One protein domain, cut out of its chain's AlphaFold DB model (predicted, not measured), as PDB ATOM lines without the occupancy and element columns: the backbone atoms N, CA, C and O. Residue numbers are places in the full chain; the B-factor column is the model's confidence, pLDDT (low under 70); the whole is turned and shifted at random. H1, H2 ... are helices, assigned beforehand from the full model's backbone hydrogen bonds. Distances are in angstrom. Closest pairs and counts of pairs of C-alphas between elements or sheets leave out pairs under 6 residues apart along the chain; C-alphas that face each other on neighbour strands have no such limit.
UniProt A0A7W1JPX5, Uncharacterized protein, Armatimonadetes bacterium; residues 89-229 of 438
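AT A GLANCE: This is residues 89 to 229 of the 438 residues of an uncharacterized protein of Armatimonadetes bacterium (UniProt A0A7W1JPX5). A short helix, H6, sits in the middle of an elongated, loose group of helices: H2 and H3 meet near their ends as a V, H4 runs back along the longest axis, and H5 packs across H2 and H6. The hairpin of H1 and H2 makes one end of the long axis; at the other, the link between H3 and H4 sticks out with residues 152 to 161. The printed part has 141 residues with seven named helices, H1 to H7 in order, and no named strand; its class is all helix. It is loose, with a radius of gyration of the C-alphas of 18.2 A, and spans 66 by 32 by 24 A.

IN THESE COORDINATES: H1, residues 89 to 101, begins at C-alpha 89 at (28.272, -14.652, -33.821) and is 18.6 A long from first to last C-alpha. H2, residues 108 to 127, is 28.5 A long, and H3, residues 131 to 151, is 30.5 A. H4, residues 162 to 187, is the longest at 37.8 A and begins at C-alpha 162 at (-14.820, -24.574, -30.399). H5, residues 191 to 203, measures 18.1 A and H6, residues 207 to 219, 18.8 A. H7, residues 221 to 229, measures 12.1 A and ends at C-alpha 229 at (30.407, -7.795, -39.224).

HOW THE PARTS SIT: H6 is the hub, touching five helices. H3 touches it at a shallow tilt of 29 degrees, opposite ways; the closest C-alphas, of Ile 137 and Leu 212, are 6.3 A apart. Residues 176 to 186 of H4 touch H6 at a steep tilt of 51 degrees, closest at C-alphas His 180 and Lys 211, 5.6 A. H5 touches H6 at a steep tilt of 54 degrees, closest at C-alphas Val 196 and Ala 210, 5.4 A. Residues 120 to 127 of H2 touch residues 213 to 217 of H6, about perpendicular at 82 degrees, closest at C-alphas Arg 124 and Leu 217, 6.8 A. H7 only just touches H6, with 3 pairs of C-alphas within 8 A and only at the corner, closest at C-alphas Leu 218 and Thr 224, 6.0 A. H1 and H2 form a hairpin at a shallow tilt of 25 degrees, with C-alphas Gly 96 and Phe 109 closest at 3.9 A. H2 and H4 are apart. Every O i to N i+4 pair is within hydrogen-bond range in H1, H2, H4, H5, H6 and H7; in H3 15 of 17 are.

THE WHOLE: The C-alphas farthest apart, of Leu 104 and Glu 158, are 65.9 A apart. The printed part has no cut and no long link. The mean pLDDT of the printed part is 82.8; residues 139 to 174 are under 70.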
ATOM      1  N   VAL A  89      29.086 -14.689 -35.044       97.44
ATOM      2  CA  VAL A  89      28.272 -14.652 -33.821       97.44
ATOM      3  C   VAL A  89      28.553 -15.868 -32.932       97.44
ATOM      4  O   VAL A  89      28.893 -15.713 -31.759       97.44
ATOM      5  N   ARG A  90      28.479 -17.090 -33.476       97.25
ATOM      6  CA  ARG A  90      28.756 -18.313 -32.698       97.25
ATOM      7  C   ARG A  90      30.209 -18.370 -32.245       97.25
ATOM      8  O   ARG A  90      30.474 -18.707 -31.091       97.25
ATOM      9  N   ARG A  91      31.145 -18.040 -33.141       97.12
ATOM     10  CA  ARG A  91      32.584 -18.018 -32.846       97.12
ATOM     11  C   ARG A  91      32.901 -17.054 -31.705       97.12
ATOM     12  O   ARG A  91      33.610 -17.445 -30.785       97.12
ATOM     13  N   LEU A  92      32.310 -15.858 -31.702       98.19
ATOM     14  CA  LEU A  92      32.480 -14.863 -30.644       98.19
ATOM     15  C   LEU A  92      31.977 -15.370 -29.292       98.19
ATOM     16  O   LEU A  92      32.691 -15.277 -28.296       98.19
ATOM     17  N   ILE A  93      30.782 -15.960 -29.235       98.25
ATOM     18  CA  ILE A  93      30.260 -16.476 -27.964       98.25
ATOM     19  C   ILE A  93      31.110 -17.639 -27.433       98.25
ATOM     20  O   ILE A  93      31.366 -17.721 -26.230       98.25
ATOM     21  N   ARG A  94      31.595 -18.517 -28.318       98.00
ATOM     22  CA  ARG A  94      32.512 -19.603 -27.942       98.00
ATOM     23  C   ARG A  94      33.874 -19.084 -27.485       98.00
ATOM     24  O   ARG A  94      34.401 -19.623 -26.516       98.00
ATOM     25  N   LEU A  95      34.398 -18.031 -28.118       98.25
ATOM     26  CA  LEU A  95      35.604 -17.333 -27.667       98.25
ATOM     27  C   LEU A  95      35.407 -16.797 -26.249       98.25
ATOM     28  O   LEU A  95      36.210 -17.101 -25.378       98.25
ATOM     29  N   GLY A  96      34.297 -16.100 -25.987       98.12
ATOM     30  CA  GLY A  96      33.977 -15.602 -24.647       98.12
ATOM     31  C   GLY A  96      33.944 -16.710 -23.592       98.12
ATOM     32  O   GLY A  96      34.521 -16.552 -22.521       98.12
ATOM     33  N   ARG A  97      33.342 -17.870 -23.901       97.88
ATOM     34  CA  ARG A  97      33.372 -19.032 -22.991       97.88
ATOM     35  C   ARG A  97      34.779 -19.573 -22.765       97.88
ATOM     36  O   ARG A  97      35.097 -19.920 -21.633       97.88
ATOM     37  N   ALA A  98      35.590 -19.679 -23.817       98.12
ATOM     38  CA  ALA A  98      36.963 -20.161 -23.710       98.12
ATOM     39  C   ALA A  98      37.802 -19.219 -22.834       98.12
ATOM     40  O   ALA A  98      38.397 -19.680 -21.862       98.12
ATOM     41  N   LEU A  99      37.738 -17.907 -23.095       98.44
ATOM     42  CA  LEU A  99      38.430 -16.881 -22.310       98.44
ATOM     43  C   LEU A  99      38.018 -16.914 -20.834       98.44
ATOM     44  O   LEU A  99      38.873 -16.823 -19.953       98.44
ATOM     45  N   SER A 100      36.724 -17.085 -20.549       97.62
ATOM     46  CA  SER A 100      36.233 -17.185 -19.173       97.62
ATOM     47  C   SER A 100      36.650 -18.490 -18.489       97.62
ATOM     48  O   SER A 100      37.023 -18.462 -17.317       97.62
ATOM     49  N   TYR A 101      36.638 -19.621 -19.203       97.44
ATOM     50  CA  TYR A 101      37.090 -20.916 -18.680       97.44
ATOM     51  C   TYR A 101      38.583 -20.902 -18.329       97.44
ATOM     52  O   TYR A 101      38.967 -21.335 -17.244       97.44
ATOM     53  N   ASP A 102      39.409 -20.345 -19.215       98.00
ATOM     54  CA  ASP A 102      40.860 -20.227 -19.028       98.00
ATOM     55  C   ASP A 102      41.250 -19.046 -18.118       98.00
ATOM     56  O   ASP A 102      42.433 -18.787 -17.914       98.00
ATOM     57  N   LYS A 103      40.264 -18.335 -17.546       97.81
ATOM     58  CA  LYS A 103      40.433 -17.172 -16.654       97.81
ATOM     59  C   LYS A 103      41.229 -16.014 -17.275       97.81
ATOM     60  O   LYS A 103      41.781 -15.196 -16.545       97.81
ATOM     61  N   LEU A 104      41.248 -15.918 -18.605       97.75
ATOM     62  CA  LEU A 104      41.860 -14.801 -19.332       97.75
ATOM     63  C   LEU A 104      40.949 -13.567 -19.325       97.75
ATOM     64  O   LEU A 104      41.427 -12.442 -19.216       97.75
ATOM     65  N   ASP A 105      39.634 -13.789 -19.409       98.12
ATOM     66  CA  ASP A 105      38.605 -12.769 -19.204       98.12
ATOM     67  C   ASP A 105      37.304 -13.431 -18.721       98.12
ATOM     68  O   ASP A 105      36.539 -14.031 -19.483       98.12
ATOM     69  N   THR A 106      37.043 -13.331 -17.417       97.50
ATOM     70  CA  THR A 106      35.849 -13.921 -16.786       97.50
ATOM     71  C   THR A 106      34.536 -13.221 -17.157       97.50
ATOM     72  O   THR A 106      33.468 -13.797 -16.964       97.50
ATOM     73  N   GLY A 107      34.597 -11.995 -17.690       97.50
ATOM     74  CA  GLY A 107      33.434 -11.214 -18.114       97.50
ATOM     75  C   GLY A 107      33.105 -11.350 -19.603       97.50
ATOM     76  O   GLY A 107      31.973 -11.057 -19.997       97.50
ATOM     77  N   ALA A 108      34.057 -11.820 -20.419       97.69
ATOM     78  CA  ALA A 108      33.948 -11.879 -21.877       97.69
ATOM     79  C   ALA A 108      32.666 -12.564 -22.368       97.69
ATOM     80  O   ALA A 108      31.969 -12.025 -23.227       97.69
ATOM     81  N   PHE A 109      32.302 -13.721 -21.804       96.69
ATOM     82  CA  PHE A 109      31.099 -14.442 -22.228       96.69
ATOM     83  C   PHE A 109      29.823 -13.592 -22.121       96.69
ATOM     84  O   PHE A 109      29.071 -13.474 -23.090       96.69
ATOM     85  N   GLU A 110      29.581 -12.965 -20.969       97.12
ATOM     86  CA  GLU A 110      28.388 -12.141 -20.764       97.12
ATOM     87  C   GLU A 110      28.469 -10.809 -21.519       97.12
ATOM     88  O   GLU A 110      27.460 -10.347 -22.056       97.12
ATOM     89  N   ALA A 111      29.661 -10.217 -21.633       98.12
ATOM     90  CA  ALA A 111      29.875  -9.013 -22.431       98.12
ATOM     91  C   ALA A 111      29.516  -9.244 -23.910       98.12
ATOM     92  O   ALA A 111      28.765  -8.462 -24.499       98.12
ATOM     93  N   PHE A 112      29.966 -10.353 -24.501       98.38
ATOM     94  CA  PHE A 112      29.687 -10.667 -25.902       98.38
ATOM     95  C   PHE A 112      28.222 -11.036 -26.144       98.38
ATOM     96  O   PHE A 112      27.651 -10.652 -27.166       98.38
ATOM     97  N   ARG A 113      27.563 -11.715 -25.196       97.81
ATOM     98  CA  ARG A 113      26.108 -11.942 -25.271       97.81
ATOM     99  C   ARG A 113      25.338 -10.627 -25.279       97.81
ATOM    100  O   ARG A 113      24.451 -10.454 -26.115       97.81
ATOM    101  N   LYS A 114      25.690  -9.698 -24.384       97.31
ATOM    102  CA  LYS A 114      25.074  -8.364 -24.327       97.31
ATOM    103  C   LYS A 114      25.288  -7.591 -25.622       97.31
ATOM    104  O   LYS A 114      24.330  -7.009 -26.112       97.31
ATOM    105  N   LEU A 115      26.487  -7.650 -26.203       98.25
ATOM    106  CA  LEU A 115      26.795  -7.020 -27.489       98.25
ATOM    107  C   LEU A 115      25.879  -7.517 -28.617       98.25
ATOM    108  O   LEU A 115      25.354  -6.719 -29.393       98.25
ATOM    109  N   VAL A 116      25.686  -8.833 -28.731       97.88
ATOM    110  CA  VAL A 116      24.815  -9.404 -29.769       97.88
ATOM    111  C   VAL A 116      23.366  -8.964 -29.557       97.88
ATOM    112  O   VAL A 116      22.706  -8.540 -30.503       97.88
ATOM    113  N   VAL A 117      22.878  -9.011 -28.312       97.62
ATOM    114  CA  VAL A 117      21.511  -8.584 -27.974       97.62
ATOM    115  C   VAL A 117      21.306  -7.087 -28.218       97.62
ATOM    116  O   VAL A 117      20.273  -6.711 -28.764       97.62
ATOM    117  N   SER A 118      22.273  -6.234 -27.870       97.25
ATOM    118  CA  SER A 118      22.177  -4.793 -28.125       97.25
ATOM    119  C   SER A 118      22.192  -4.487 -29.620       97.25
ATOM    120  O   SER A 118      21.411  -3.664 -30.077       97.25
ATOM    121  N   THR A 119      23.010  -5.206 -30.395       98.12
ATOM    122  CA  THR A 119      23.045  -5.064 -31.859       98.12
ATOM    123  C   THR A 119      21.694  -5.441 -32.479       98.12
ATOM    124  O   THR A 119      21.193  -4.726 -33.339       98.12
ATOM    125  N   LEU A 120      21.059  -6.521 -32.003       97.69
ATOM    126  CA  LEU A 120      19.698  -6.887 -32.415       97.69
ATOM    127  C   LEU A 120      18.666  -5.807 -32.056       97.69
ATOM    128  O   LEU A 120      17.777  -5.536 -32.858       97.69
ATOM    129  N   ASP A 121      18.762  -5.186 -30.877       96.12
ATOM    130  CA  ASP A 121      17.845  -4.103 -30.492       96.12
ATOM    131  C   ASP A 121      18.053  -2.828 -31.326       96.12
ATOM    132  O   ASP A 121      17.087  -2.146 -31.670       96.12
ATOM    133  N   ASP A 122      19.285  -2.516 -31.719       96.56
ATOM    134  CA  ASP A 122      19.559  -1.389 -32.613       96.56
ATOM    135  C   ASP A 122      18.991  -1.632 -34.021       96.56
ATOM    136  O   ASP A 122      18.309  -0.766 -34.580       96.56
ATOM    137  N   GLU A 123      19.152  -2.842 -34.558       96.81
ATOM    138  CA  GLU A 123      18.535  -3.239 -35.828       96.81
ATOM    139  C   GLU A 123      17.002  -3.290 -35.735       96.81
ATOM    140  O   GLU A 123      16.300  -2.864 -36.658       96.81
ATOM    141  N   ARG A 124      16.452  -3.686 -34.581       95.62
ATOM    142  CA  ARG A 124      15.016  -3.581 -34.295       95.62
ATOM    143  C   ARG A 124      14.539  -2.139 -34.384       95.62
ATOM    144  O   ARG A 124      13.521  -1.892 -35.024       95.62
ATOM    145  N   LYS A 125      15.247  -1.169 -33.795       94.69
ATOM    146  CA  LYS A 125      14.884   0.262 -33.894       94.69
ATOM    147  C   LYS A 125      14.896   0.745 -35.343       94.69
ATOM    148  O   LYS A 125      14.032   1.542 -35.723       94.69
ATOM    149  N   ARG A 126      15.835   0.252 -36.159       95.12
ATOM    150  CA  ARG A 126      15.890   0.541 -37.598       95.12
ATOM    151  C   ARG A 126      14.670  -0.024 -38.331       95.12
ATOM    152  O   ARG A 126      14.047   0.701 -39.106       95.12
ATOM    153  N   LEU A 127      14.313  -1.284 -38.081       94.38
ATOM    154  CA  LEU A 127      13.201  -1.956 -38.761       94.38
ATOM    155  C   LEU A 127      11.819  -1.566 -38.230       94.38
ATOM    156  O   LEU A 127      10.867  -1.573 -38.997       94.38
ATOM    157  N   ALA A 128      11.687  -1.138 -36.973       90.94
ATOM    158  CA  ALA A 128      10.400  -0.825 -36.340       90.94
ATOM    159  C   ALA A 128       9.547   0.206 -37.107       90.94
ATOM    160  O   ALA A 128       8.330   0.290 -36.918       90.94
ATOM    161  N   LYS A 129      10.171   1.007 -37.976       87.88
ATOM    162  CA  LYS A 129       9.496   2.013 -38.802       87.88
ATOM    163  C   LYS A 129       8.975   1.469 -40.136       87.88
ATOM    164  O   LYS A 129       8.128   2.128 -40.735       87.88
ATOM    165  N   THR A 130       9.434   0.304 -40.593       91.25
ATOM    166  CA  THR A 130       9.065  -0.250 -41.901       91.25
ATOM    167  C   THR A 130       7.670  -0.876 -41.874       91.25
ATOM    168  O   THR A 130       7.193  -1.353 -40.841       91.25
ATOM    169  N   ALA A 131       6.990  -0.847 -43.023       88.62
ATOM    170  CA  ALA A 131       5.679  -1.471 -43.169       88.62
ATOM    171  C   ALA A 131       5.766  -2.993 -42.981       88.62
ATOM    172  O   ALA A 131       4.932  -3.557 -42.279       88.62
ATOM    173  N   ASP A 132       6.809  -3.624 -43.526       82.44
ATOM    174  CA  ASP A 132       7.004  -5.075 -43.467       82.44
ATOM    175  C   ASP A 132       7.220  -5.572 -42.041       82.44
ATOM    176  O   ASP A 132       6.584  -6.536 -41.623       82.44
ATOM    177  N   PHE A 133       8.038  -4.870 -41.249       87.75
ATOM    178  CA  PHE A 133       8.246  -5.234 -39.850       87.75
ATOM    179  C   PHE A 133       6.947  -5.083 -39.056       87.75
ATOM    180  O   PHE A 133       6.526  -6.002 -38.360       87.75
ATOM    181  N   LYS A 134       6.235  -3.959 -39.216       87.25
ATOM    182  CA  LYS A 134       4.930  -3.760 -38.564       87.25
ATOM    183  C   LYS A 134       3.907  -4.811 -38.990       87.25
ATOM    184  O   LYS A 134       3.118  -5.241 -38.153       87.25
ATOM    185  N   LYS A 135       3.907  -5.220 -40.262       81.56
ATOM    186  CA  LYS A 135       3.036  -6.272 -40.793       81.56
ATOM    187  C   LYS A 135       3.361  -7.619 -40.149       81.56
ATOM    188  O   LYS A 135       2.452  -8.216 -39.582       81.56
ATOM    189  N   ALA A 136       4.633  -8.019 -40.128       75.25
ATOM    190  CA  ALA A 136       5.088  -9.259 -39.497       75.25
ATOM    191  C   ALA A 136       4.688  -9.336 -38.011       75.25
ATOM    192  O   ALA A 136       4.191 -10.362 -37.545       75.25
ATOM    193  N   ILE A 137       4.815  -8.226 -37.273       81.00
ATOM    194  CA  ILE A 137       4.403  -8.173 -35.863       81.00
ATOM    195  C   ILE A 137       2.879  -8.139 -35.705       81.00
ATOM    196  O   ILE A 137       2.350  -8.807 -34.823       81.00
ATOM    197  N   LYS A 138       2.145  -7.390 -36.538       73.94
ATOM    198  CA  LYS A 138       0.678  -7.268 -36.447       73.94
ATOM    199  C   LYS A 138      -0.038  -8.561 -36.826       73.94
ATOM    200  O   LYS A 138      -1.050  -8.888 -36.205       73.94
ATOM    201  N   GLU A 139       0.464  -9.274 -37.828       63.78
ATOM    202  CA  GLU A 139      -0.030 -10.600 -38.190       63.78
ATOM    203  C   GLU A 139       0.164 -11.556 -37.015       63.78
ATOM    204  O   GLU A 139      -0.814 -12.140 -36.572       63.78
ATOM    205  N   GLY A 140       1.345 -11.596 -36.394       59.81
ATOM    206  CA  GLY A 140       1.559 -12.434 -35.214       59.81
ATOM    207  C   GLY A 140       0.838 -11.980 -33.927       59.81
ATOM    208  O   GLY A 140       0.424 -12.818 -33.130       59.81
ATOM    209  N   ALA A 141       0.596 -10.679 -33.732       56.34
ATOM    210  CA  ALA A 141      -0.124 -10.138 -32.569       56.34
ATOM    211  C   ALA A 141      -1.641 -10.392 -32.621       56.34
ATOM    212  O   ALA A 141      -2.261 -10.635 -31.587       56.34
ATOM    213  N   ARG A 142      -2.252 -10.380 -33.817       54.19
ATOM    214  CA  ARG A 142      -3.656 -10.804 -33.998       54.19
ATOM    215  C   ARG A 142      -3.875 -12.253 -33.584       54.19
ATOM    216  O   ARG A 142      -4.986 -12.616 -33.206       54.19
ATOM    217  N   ILE A 143      -2.824 -13.058 -33.644       50.28
ATOM    218  CA  ILE A 143      -2.904 -14.470 -33.325       50.28
ATOM    219  C   ILE A 143      -2.766 -14.727 -31.816       50.28
ATOM    220  O   ILE A 143      -3.512 -15.530 -31.263       50.28
ATOM    221  N   ASP A 144      -1.906 -13.979 -31.122       47.81
ATOM    222  CA  ASP A 144      -1.756 -14.060 -29.660       47.81
ATOM    223  C   ASP A 144      -3.033 -13.628 -28.901       47.81
ATOM    224  O   ASP A 144      -3.381 -14.206 -27.875       47.81
ATOM    225  N   VAL A 145      -3.795 -12.657 -29.426       52.00
ATOM    226  CA  VAL A 145      -5.090 -12.240 -28.841       52.00
ATOM    227  C   VAL A 145      -6.157 -13.333 -28.970       52.00
ATOM    228  O   VAL A 145      -6.894 -13.574 -28.016       52.00
ATOM    229  N   ARG A 146      -6.220 -14.029 -30.114       48.19
ATOM    230  CA  ARG A 146      -7.138 -15.168 -30.291       48.19
ATOM    231  C   ARG A 146      -6.808 -16.309 -29.327       48.19
ATOM    232  O   ARG A 146      -7.723 -16.865 -28.734       48.19
ATOM    233  N   GLY A 147      -5.523 -16.591 -29.099       51.47
ATOM    234  CA  GLY A 147      -5.104 -17.641 -28.168       51.47
ATOM    235  C   GLY A 147      -5.449 -17.380 -26.703       51.47
ATOM    236  O   GLY A 147      -5.852 -18.297 -25.993       51.47
ATOM    237  N   VAL A 148      -5.354 -16.126 -26.256       50.75
ATOM    238  CA  VAL A 148      -5.748 -15.742 -24.892       50.75
ATOM    239  C   VAL A 148      -7.269 -15.798 -24.710       50.75
ATOM    240  O   VAL A 148      -7.722 -16.297 -23.686       50.75
ATOM    241  N   ASN A 149      -8.063 -15.348 -25.686       49.53
ATOM    242  CA  ASN A 149      -9.529 -15.361 -25.571       49.53
ATOM    243  C   ASN A 149     -10.107 -16.784 -25.482       49.53
ATOM    244  O   ASN A 149     -11.018 -17.012 -24.692       49.53
ATOM    245  N   VAL A 150      -9.541 -17.740 -26.227       51.53
ATOM    246  CA  VAL A 150      -9.926 -19.161 -26.145       51.53
ATOM    247  C   VAL A 150      -9.528 -19.762 -24.789       51.53
ATOM    248  O   VAL A 150     -10.318 -20.469 -24.172       51.53
ATOM    249  N   ALA A 151      -8.339 -19.437 -24.266       46.53
ATOM    250  CA  ALA A 151      -7.873 -19.949 -22.972       46.53
ATOM    251  C   ALA A 151      -8.633 -19.383 -21.754       46.53
ATOM    252  O   ALA A 151      -8.672 -20.033 -20.711       46.53
ATOM    253  N   TYR A 152      -9.212 -18.181 -21.863       49.62
ATOM    254  CA  TYR A 152      -9.991 -17.543 -20.792       49.62
ATOM    255  C   TYR A 152     -11.494 -17.848 -20.840       49.62
ATOM    256  O   TYR A 152     -12.213 -17.358 -19.972       49.62
ATOM    257  N   GLY A 153     -11.963 -18.660 -21.797       48.03
ATOM    258  CA  GLY A 153     -13.358 -19.103 -21.853       48.03
ATOM    259  C   GLY A 153     -14.338 -17.933 -21.929       48.03
ATOM    260  O   GLY A 153     -15.169 -17.761 -21.042       48.03
ATOM    261  N   VAL A 154     -14.222 -17.092 -22.960       46.34
ATOM    262  CA  VAL A 154     -15.300 -16.145 -23.262       46.34
ATOM    263  C   VAL A 154     -16.414 -16.943 -23.931       46.34
ATOM    264  O   VAL A 154     -16.301 -17.289 -25.103       46.34
ATOM    265  N   GLU A 155     -17.455 -17.266 -23.164       45.75
ATOM    266  CA  GLU A 155     -18.705 -17.830 -23.674       45.75
ATOM    267  C   GLU A 155     -19.300 -16.865 -24.709       45.75
ATOM    268  O   GLU A 155     -19.847 -15.812 -24.378       45.75
ATOM    269  N   THR A 156     -19.165 -17.209 -25.984       45.72
ATOM    270  CA  THR A 156     -20.118 -16.795 -27.009       45.72
ATOM    271  C   THR A 156     -20.950 -18.020 -27.329       45.72
ATOM    272  O   THR A 156     -20.403 -19.040 -27.737       45.72
ATOM    273  N   GLU A 157     -22.250 -17.920 -27.066       46.88
ATOM    274  CA  GLU A 157     -23.250 -18.939 -27.372       46.88
ATOM    275  C   GLU A 157     -23.223 -19.250 -28.878       46.88
ATOM    276  O   GLU A 157     -23.721 -18.448 -29.658       46.88
ATOM    277  N   GLU A 158     -22.585 -20.363 -29.262       43.56
ATOM    278  CA  GLU A 158     -22.814 -21.176 -30.474       43.56
ATOM    279  C   GLU A 158     -21.804 -22.355 -30.477       43.56
ATOM    280  O   GLU A 158     -20.668 -22.260 -30.945       43.56
ATOM    281  N   ASP A 159     -22.216 -23.481 -29.881       47.16
ATOM    282  CA  ASP A 159     -21.435 -24.715 -29.678       47.16
ATOM    283  C   ASP A 159     -21.292 -25.571 -30.960       47.16
ATOM    284  O   ASP A 159     -21.777 -26.698 -31.009       47.16
ATOM    285  N   GLU A 160     -20.597 -25.072 -31.992       45.31
ATOM    286  CA  GLU A 160     -20.033 -25.917 -33.076       45.31
ATOM    287  C   GLU A 160     -18.621 -25.482 -33.561       45.31
ATOM    288  O   GLU A 160     -17.940 -26.274 -34.208       45.31
ATOM    289  N   GLU A 161     -18.097 -24.298 -33.191       48.09
ATOM    290  CA  GLU A 161     -16.777 -23.788 -33.656       48.09
ATOM    291  C   GLU A 161     -15.603 -23.942 -32.650       48.09
ATOM    292  O   GLU A 161     -14.472 -23.510 -32.911       48.09
ATOM    293  N   LEU A 162     -15.823 -24.550 -31.478       43.56
ATOM    294  CA  LEU A 162     -14.820 -24.574 -30.399       43.56
ATOM    295  C   LEU A 162     -13.575 -25.428 -30.712       43.56
ATOM    296  O   LEU A 162     -12.469 -25.014 -30.353       43.56
ATOM    297  N   ASP A 163     -13.724 -26.558 -31.410       48.53
ATOM    298  CA  ASP A 163     -12.606 -27.471 -31.709       48.53
ATOM    299  C   ASP A 163     -11.644 -26.859 -32.749       48.53
ATOM    300  O   ASP A 163     -10.437 -26.763 -32.517       48.53
ATOM    301  N   GLU A 164     -12.183 -26.275 -33.830       48.34
ATOM    302  CA  GLU A 164     -11.386 -25.574 -34.848       48.34
ATOM    303  C   GLU A 164     -10.645 -24.354 -34.269       48.34
ATOM    304  O   GLU A 164      -9.505 -24.066 -34.651       48.34
ATOM    305  N   SER A 165     -11.253 -23.640 -33.312       53.69
ATOM    306  CA  SER A 165     -10.638 -22.468 -32.679       53.69
ATOM    307  C   SER A 165      -9.454 -22.831 -31.767       53.69
ATOM    308  O   SER A 165      -8.417 -22.155 -31.801       53.69
ATOM    309  N   PHE A 166      -9.563 -23.916 -30.992       51.31
ATOM    310  CA  PHE A 166      -8.494 -24.395 -30.116       51.31
ATOM    311  C   PHE A 166      -7.352 -25.015 -30.925       51.31
ATOM    312  O   PHE A 166      -6.180 -24.707 -30.675       51.31
ATOM    313  N   GLU A 167      -7.672 -25.809 -31.951       51.44
ATOM    314  CA  GLU A 167      -6.687 -26.352 -32.887       51.44
ATOM    315  C   GLU A 167      -5.935 -25.242 -33.634       51.44
ATOM    316  O   GLU A 167      -4.701 -25.283 -33.714       51.44
ATOM    317  N   ALA A 168      -6.627 -24.196 -34.100       54.88
ATOM    318  CA  ALA A 168      -6.001 -23.047 -34.751       54.88
ATOM    319  C   ALA A 168      -5.059 -22.273 -33.808       54.88
ATOM    320  O   ALA A 168      -3.958 -21.878 -34.203       54.88
ATOM    321  N   VAL A 169      -5.441 -22.078 -32.542       56.03
ATOM    322  CA  VAL A 169      -4.593 -21.427 -31.525       56.03
ATOM    323  C   VAL A 169      -3.358 -22.267 -31.193       56.03
ATOM    324  O   VAL A 169      -2.239 -21.738 -31.123       56.03
ATOM    325  N   ALA A 170      -3.538 -23.576 -31.007       53.22
ATOM    326  CA  ALA A 170      -2.450 -24.507 -30.746       53.22
ATOM    327  C   ALA A 170      -1.480 -24.575 -31.936       53.22
ATOM    328  O   ALA A 170      -0.262 -24.530 -31.740       53.22
ATOM    329  N   ALA A 171      -1.998 -24.608 -33.168       54.72
ATOM    330  CA  ALA A 171      -1.205 -24.597 -34.392       54.72
ATOM    331  C   ALA A 171      -0.341 -23.334 -34.511       54.72
ATOM    332  O   ALA A 171       0.823 -23.416 -34.904       54.72
ATOM    333  N   VAL A 172      -0.856 -22.165 -34.116       61.75
ATOM    334  CA  VAL A 172      -0.069 -20.934 -34.241       61.75
ATOM    335  C   VAL A 172       0.913 -20.736 -33.089       61.75
ATOM    336  O   VAL A 172       2.030 -20.274 -33.321       61.75
ATOM    337  N   SER A 173       0.558 -21.124 -31.864       60.59
ATOM    338  CA  SER A 173       1.526 -21.130 -30.760       60.59
ATOM    339  C   SER A 173       2.723 -22.028 -31.097       60.59
ATOM    340  O   SER A 173       3.870 -21.605 -30.938       60.59
ATOM    341  N   ARG A 174       2.463 -23.205 -31.691       66.12
ATOM    342  CA  ARG A 174       3.501 -24.079 -32.264       66.12
ATOM    343  C   ARG A 174       4.324 -23.360 -33.335       66.12
ATOM    344  O   ARG A 174       5.545 -23.381 -33.258       66.12
ATOM    345  N   ASN A 175       3.689 -22.632 -34.255       79.69
ATOM    346  CA  ASN A 175       4.399 -21.874 -35.290       79.69
ATOM    347  C   ASN A 175       5.332 -20.778 -34.717       79.69
ATOM    348  O   ASN A 175       6.459 -20.613 -35.180       79.69
ATOM    349  N   ILE A 176       4.913 -20.036 -33.683       84.75
ATOM    350  CA  ILE A 176       5.765 -19.017 -33.034       84.75
ATOM    351  C   ILE A 176       6.972 -19.670 -32.343       84.75
ATOM    352  O   ILE A 176       8.090 -19.148 -32.419       84.75
ATOM    353  N   ASP A 177       6.765 -20.804 -31.679       87.69
ATOM    354  CA  ASP A 177       7.845 -21.563 -31.049       87.69
ATOM    355  C   ASP A 177       8.794 -22.175 -32.084       87.69
ATOM    356  O   ASP A 177      10.012 -22.134 -31.892       87.69
ATOM    357  N   ASP A 178       8.278 -22.626 -33.227       88.25
ATOM    358  CA  ASP A 178       9.084 -23.104 -34.348       88.25
ATOM    359  C   ASP A 178       9.947 -21.987 -34.944       88.25
ATOM    360  O   ASP A 178      11.144 -22.190 -35.170       88.25
ATOM    361  N   LEU A 179       9.393 -20.786 -35.141       89.81
ATOM    362  CA  LEU A 179      10.147 -19.601 -35.574       89.81
ATOM    363  C   LEU A 179      11.224 -19.207 -34.551       89.81
ATOM    364  O   LEU A 179      12.349 -18.841 -34.917       89.81
ATOM    365  N   HIS A 180      10.924 -19.317 -33.255       93.94
ATOM    366  CA  HIS A 180      11.905 -19.061 -32.199       93.94
ATOM    367  C   HIS A 180      13.011 -20.120 -32.179       93.94
ATOM    368  O   HIS A 180      14.190 -19.772 -32.080       93.94
ATOM    369  N   ALA A 181      12.669 -21.393 -32.363       94.44
ATOM    370  CA  ALA A 181      13.628 -22.485 -32.475       94.44
ATOM    371  C   ALA A 181      14.502 -22.348 -33.734       94.44
ATOM    372  O   ALA A 181      15.712 -22.577 -33.676       94.44
ATOM    373  N   GLN A 182      13.932 -21.916 -34.864       93.50
ATOM    374  CA  GLN A 182      14.677 -21.564 -36.078       93.50
ATOM    375  C   GLN A 182      15.653 -20.413 -35.821       93.50
ATOM    376  O   GLN A 182      16.825 -20.509 -36.189       93.50
ATOM    377  N   SER A 183      15.212 -19.365 -35.124       96.12
ATOM    378  CA  SER A 183      16.070 -18.257 -34.690       96.12
ATOM    379  C   SER A 183      17.209 -18.748 -33.790       96.12
ATOM    380  O   SER A 183      18.359 -18.327 -33.934       96.12
ATOM    381  N   GLY A 184      16.913 -19.703 -32.904       95.94
ATOM    382  CA  GLY A 184      17.895 -20.389 -32.073       95.94
ATOM    383  C   GLY A 184      18.912 -21.185 -32.882       95.94
ATOM    384  O   GLY A 184      20.104 -21.103 -32.592       95.94
ATOM    385  N   ARG A 185      18.481 -21.881 -33.941       95.06
ATOM    386  CA  ARG A 185      19.387 -22.544 -34.888       95.06
ATOM    387  C   ARG A 185      20.230 -21.530 -35.651       95.06
ATOM    388  O   ARG A 185      21.430 -21.742 -35.732       95.06
ATOM    389  N   LYS A 186      19.675 -20.423 -36.154       93.31
ATOM    390  CA  LYS A 186      20.436 -19.382 -36.874       93.31
ATOM    391  C   LYS A 186      21.532 -18.770 -35.982       93.31
ATOM    392  O   LYS A 186      22.713 -18.858 -36.314       93.31
ATOM    393  N   LEU A 187      21.169 -18.234 -34.812       95.12
ATOM    394  CA  LEU A 187      22.111 -17.547 -33.913       95.12
ATOM    395  C   LEU A 187      23.032 -18.500 -33.136       95.12
ATOM    396  O   LEU A 187      24.217 -18.222 -32.964       95.12
ATOM    397  N   GLY A 188      22.499 -19.631 -32.673       93.56
ATOM    398  CA  GLY A 188      23.181 -20.547 -31.763       93.56
ATOM    399  C   GLY A 188      23.319 -20.017 -30.331       93.56
ATOM    400  O   GLY A 188      22.836 -18.942 -29.970       93.56
ATOM    401  N   GLU A 189      23.975 -20.820 -29.493       93.56
ATOM    402  CA  GLU A 189      24.496 -20.427 -28.176       93.56
ATOM    403  C   GLU A 189      23.481 -19.798 -27.194       93.56
ATOM    404  O   GLU A 189      23.855 -19.046 -26.295       93.56
ATOM    405  N   GLY A 190      22.187 -20.104 -27.346       94.44
ATOM    406  CA  GLY A 190      21.120 -19.583 -26.480       94.44
ATOM    407  C   GLY A 190      20.810 -18.090 -26.671       94.44
ATOM    408  O   GLY A 190      20.095 -17.502 -25.860       94.44
ATOM    409  N   LEU A 191      21.310 -17.462 -27.741       97.44
ATOM    410  CA  LEU A 191      21.152 -16.020 -27.979       97.44
ATOM    411  C   LEU A 191      19.699 -15.605 -28.243       97.44
ATOM    412  O   LEU A 191      19.261 -14.565 -27.763       97.44
ATOM    413  N   HIS A 192      18.925 -16.451 -28.927       97.25
ATOM    414  CA  HIS A 192      17.485 -16.257 -29.128       97.25
ATOM    415  C   HIS A 192      16.686 -16.156 -27.815       97.25
ATOM    416  O   HIS A 192      15.737 -15.378 -27.725       97.25
ATOM    417  N   ILE A 193      17.075 -16.904 -26.776       97.12
ATOM    418  CA  ILE A 193      16.470 -16.814 -25.438       97.12
ATOM    419  C   ILE A 193      16.923 -15.524 -24.750       97.12
ATOM    420  O   ILE A 193      16.108 -14.826 -24.149       97.12
ATOM    421  N   ALA A 194      18.212 -15.185 -24.859       96.88
ATOM    422  CA  ALA A 194      18.769 -13.970 -24.266       96.88
ATOM    423  C   ALA A 194      18.097 -12.699 -24.811       96.88
ATOM    424  O   ALA A 194      17.748 -11.818 -24.028       96.88
ATOM    425  N   TYR A 195      17.857 -12.640 -26.124       97.31
ATOM    426  CA  TYR A 195      17.129 -11.541 -26.756       97.31
ATOM    427  C   TYR A 195      15.704 -11.424 -26.203       97.31
ATOM    428  O   TYR A 195      15.340 -10.370 -25.691       97.31
ATOM    429  N   VAL A 196      14.922 -12.512 -26.221       96.25
ATOM    430  CA  VAL A 196      13.537 -12.498 -25.713       96.25
ATOM    431  C   VAL A 196      13.490 -12.070 -24.247       96.25
ATOM    432  O   VAL A 196      12.694 -11.205 -23.892       96.25
ATOM    433  N   LYS A 197      14.383 -12.599 -23.400       95.94
ATOM    434  CA  LYS A 197      14.463 -12.211 -21.985       95.94
ATOM    435  C   LYS A 197      14.735 -10.713 -21.817       95.94
ATOM    436  O   LYS A 197      14.074 -10.073 -21.005       95.94
ATOM    437  N   ALA A 198      15.675 -10.155 -22.582       94.75
ATOM    438  CA  ALA A 198      15.986  -8.727 -22.534       94.75
ATOM    439  C   ALA A 198      14.807  -7.864 -23.012       94.75
ATOM    440  O   ALA A 198      14.485  -6.862 -22.382       94.75
ATOM    441  N   ARG A 199      14.123  -8.273 -24.088       92.69
ATOM    442  CA  ARG A 199      12.950  -7.567 -24.626       92.69
ATOM    443  C   ARG A 199      11.785  -7.522 -23.638       92.69
ATOM    444  O   ARG A 199      11.207  -6.461 -23.427       92.69
ATOM    445  N   VAL A 200      11.468  -8.659 -23.019       92.62
ATOM    446  CA  VAL A 200      10.384  -8.763 -22.029       92.62
ATOM    447  C   VAL A 200      10.707  -7.936 -20.781       92.62
ATOM    448  O   VAL A 200       9.834  -7.239 -20.272       92.62
ATOM    449  N   ALA A 201      11.958  -7.973 -20.311       91.19
ATOM    450  CA  ALA A 201      12.377  -7.229 -19.125       91.19
ATOM    451  C   ALA A 201      12.386  -5.704 -19.335       91.19
ATOM    452  O   ALA A 201      12.013  -4.975 -18.422       91.19
ATOM    453  N   ASN A 202      12.801  -5.229 -20.515       87.56
ATOM    454  CA  ASN A 202      12.985  -3.796 -20.765       87.56
ATOM    455  C   ASN A 202      11.691  -3.074 -21.171       87.56
ATOM    456  O   ASN A 202      11.479  -1.946 -20.740       87.56
ATOM    457  N   ASP A 203      10.834  -3.715 -21.973       80.88
ATOM    458  CA  ASP A 203       9.684  -3.039 -22.602       80.88
ATOM    459  C   ASP A 203       8.328  -3.640 -22.200       80.88
ATOM    460  O   ASP A 203       7.299  -3.268 -22.761       80.88
ATOM    461  N   SER A 204       8.313  -4.603 -21.271       78.56
ATOM    462  CA  SER A 204       7.093  -5.277 -20.791       78.56
ATOM    463  C   SER A 204       6.201  -5.846 -21.909       78.56
ATOM    464  O   SER A 204       4.985  -5.960 -21.751       78.56
ATOM    465  N   ILE A 205       6.793  -6.225 -23.048       84.06
ATOM    466  CA  ILE A 205       6.073  -6.888 -24.141       84.06
ATOM    467  C   ILE A 205       5.894  -8.381 -23.855       84.06
ATOM    468  O   ILE A 205       6.672  -8.995 -23.122       84.06
ATOM    469  N   LYS A 206       4.892  -8.997 -24.487       86.44
ATOM    470  CA  LYS A 206       4.669 -10.440 -24.368       86.44
ATOM    471  C   LYS A 206       5.799 -11.241 -25.040       86.44
ATOM    472  O   LYS A 206       6.273 -10.843 -26.110       86.44
ATOM    473  N   PRO A 207       6.184 -12.414 -24.498       88.44
ATOM    474  CA  PRO A 207       7.214 -13.264 -25.099       88.44
ATOM    475  C   PRO A 207       6.948 -13.631 -26.565       88.44
ATOM    476  O   PRO A 207       7.887 -13.640 -27.357       88.44
ATOM    477  N   GLY A 208       5.689 -13.887 -26.947       86.62
ATOM    478  CA  GLY A 208       5.313 -14.197 -28.332       86.62
ATOM    479  C   GLY A 208       5.669 -13.073 -29.311       86.62
ATOM    480  O   GLY A 208       6.266 -13.325 -30.355       86.62
ATOM    481  N   GLN A 209       5.419 -11.818 -28.926       87.44
ATOM    482  CA  GLN A 209       5.810 -10.655 -29.724       87.44
ATOM    483  C   GLN A 209       7.336 -10.558 -29.864       87.44
ATOM    484  O   GLN A 209       7.836 -10.374 -30.970       87.44
ATOM    485  N   ALA A 210       8.090 -10.739 -28.776       91.94
ATOM    486  CA  ALA A 210       9.554 -10.703 -28.826       91.94
ATOM    487  C   ALA A 210      10.144 -11.807 -29.729       91.94
ATOM    488  O   ALA A 210      11.143 -11.579 -30.414       91.94
ATOM    489  N   LYS A 211       9.529 -12.999 -29.755       93.31
ATOM    490  CA  LYS A 211       9.915 -14.103 -30.652       93.31
ATOM    491  C   LYS A 211       9.699 -13.739 -32.125       93.31
ATOM    492  O   LYS A 211      10.591 -13.970 -32.937       93.31
ATOM    493  N   LEU A 212       8.560 -13.125 -32.452       90.56
ATOM    494  CA  LEU A 212       8.245 -12.657 -33.806       90.56
ATOM    495  C   LEU A 212       9.163 -11.515 -34.260       90.56
ATOM    496  O   LEU A 212       9.639 -11.534 -35.392       90.56
ATOM    497  N   GLU A 213       9.468 -10.562 -33.371       93.06
ATOM    498  CA  GLU A 213      10.466  -9.511 -33.626       93.06
ATOM    499  C   GLU A 213      11.818 -10.118 -33.994       93.06
ATOM    500  O   GLU A 213      12.435  -9.698 -34.971       93.06
ATOM    501  N   LEU A 214      12.261 -11.130 -33.244       95.50
ATOM    502  CA  LEU A 214      13.517 -11.810 -33.529       95.50
ATOM    503  C   LEU A 214      13.497 -12.536 -34.878       95.50
ATOM    504  O   LEU A 214      14.469 -12.442 -35.623       95.50
ATOM    505  N   ALA A 215      12.410 -13.242 -35.199       93.25
ATOM    506  CA  ALA A 215      12.279 -13.929 -36.481       93.25
ATOM    507  C   ALA A 215      12.368 -12.934 -37.651       93.25
ATOM    508  O   ALA A 215      13.202 -13.111 -38.536       93.25
ATOM    509  N   ALA A 216      11.613 -11.831 -37.583       92.69
ATOM    510  CA  ALA A 216      11.634 -10.777 -38.598       92.69
ATOM    511  C   ALA A 216      13.020 -10.118 -38.744       92.69
ATOM    512  O   ALA A 216      13.448  -9.815 -39.855       92.69
ATOM    513  N   LEU A 217      13.748  -9.926 -37.639       95.94
ATOM    514  CA  LEU A 217      15.129  -9.430 -37.666       95.94
ATOM    515  C   LEU A 217      16.072 -10.385 -38.402       95.94
ATOM    516  O   LEU A 217      16.914  -9.947 -39.178       95.94
ATOM    517  N   LEU A 218      15.946 -11.692 -38.169       95.62
ATOM    518  CA  LEU A 218      16.832 -12.700 -38.760       95.62
ATOM    519  C   LEU A 218      16.470 -13.088 -40.200       95.62
ATOM    520  O   LEU A 218      17.201 -13.877 -40.810       95.62
ATOM    521  N   ASP A 219      15.366 -12.567 -40.726       91.50
ATOM    522  CA  ASP A 219      15.013 -12.642 -42.144       91.50
ATOM    523  C   ASP A 219      15.511 -11.415 -42.928       91.50
ATOM    524  O   ASP A 219      15.666 -11.476 -44.148       91.50
ATOM    525  N   ASP A 220      15.858 -10.320 -42.245       93.62
ATOM    526  CA  ASP A 220      16.463  -9.144 -42.867       93.62
ATOM    527  C   ASP A 220      17.980  -9.323 -43.065       93.62
ATOM    528  O   ASP A 220      18.774  -9.373 -42.120       93.62
ATOM    529  N   ALA A 221      18.411  -9.364 -44.329       94.56
ATOM    530  CA  ALA A 221      19.812  -9.572 -44.699       94.56
ATOM    531  C   ALA A 221      20.759  -8.473 -44.176       94.56
ATOM    532  O   ALA A 221      21.937  -8.733 -43.923       94.56
ATOM    533  N   LYS A 222      20.270  -7.236 -43.996       96.25
ATOM    534  CA  LYS A 222      21.081  -6.143 -43.432       96.25
ATOM    535  C   LYS A 222      21.370  -6.381 -41.951       96.25
ATOM    536  O   LYS A 222      22.504  -6.189 -41.525       96.25
ATOM    537  N   THR A 223      20.379  -6.858 -41.204       96.69
ATOM    538  CA  THR A 223      20.506  -7.217 -39.789       96.69
ATOM    539  C   THR A 223      21.484  -8.373 -39.600       96.69
ATOM    540  O   THR A 223      22.399  -8.279 -38.781       96.69
ATOM    541  N   THR A 224      21.355  -9.450 -40.383       96.44
ATOM    542  CA  THR A 224      22.283 -10.590 -40.288       96.44
ATOM    543  C   THR A 224      23.707 -10.189 -40.667       96.44
ATOM    544  O   THR A 224      24.642 -10.533 -39.945       96.44
ATOM    545  N   LYS A 225      23.888  -9.369 -41.711       96.38
ATOM    546  CA  LYS A 225      25.201  -8.808 -42.056       96.38
ATOM    547  C   LYS A 225      25.778  -7.943 -40.928       96.38
ATOM    548  O   LYS A 225      26.948  -8.097 -40.592       96.38
ATOM    549  N   ALA A 226      24.979  -7.059 -40.328       97.38
ATOM    550  CA  ALA A 226      25.424  -6.199 -39.231       97.38
ATOM    551  C   ALA A 226      25.905  -7.017 -38.020       97.38
ATOM    552  O   ALA A 226      26.937  -6.692 -37.429       97.38
ATOM    553  N   LEU A 227      25.208  -8.110 -37.694       97.50
ATOM    554  CA  LEU A 227      25.624  -9.046 -36.648       97.50
ATOM    555  C   LEU A 227      26.945  -9.742 -36.979       97.50
ATOM    556  O   LEU A 227      27.839  -9.761 -36.134       97.50
ATOM    557  N   GLU A 228      27.085 -10.287 -38.190       97.31
ATOM    558  CA  GLU A 228      28.311 -10.970 -38.617       97.31
ATOM    559  C   GLU A 228      29.520 -10.026 -38.641       97.31
ATOM    560  O   GLU A 228      30.588 -10.388 -38.141       97.31
ATOM    561  N   ASP A 229      29.352  -8.809 -39.164       96.88
ATOM    562  CA  ASP A 229      30.407  -7.795 -39.224       96.88
ATOM    563  C   ASP A 229      30.815  -7.347 -37.813       96.88
ATOM    564  O   ASP A 229      32.004  -7.264 -37.496       96.88
TER     565      ASP A 229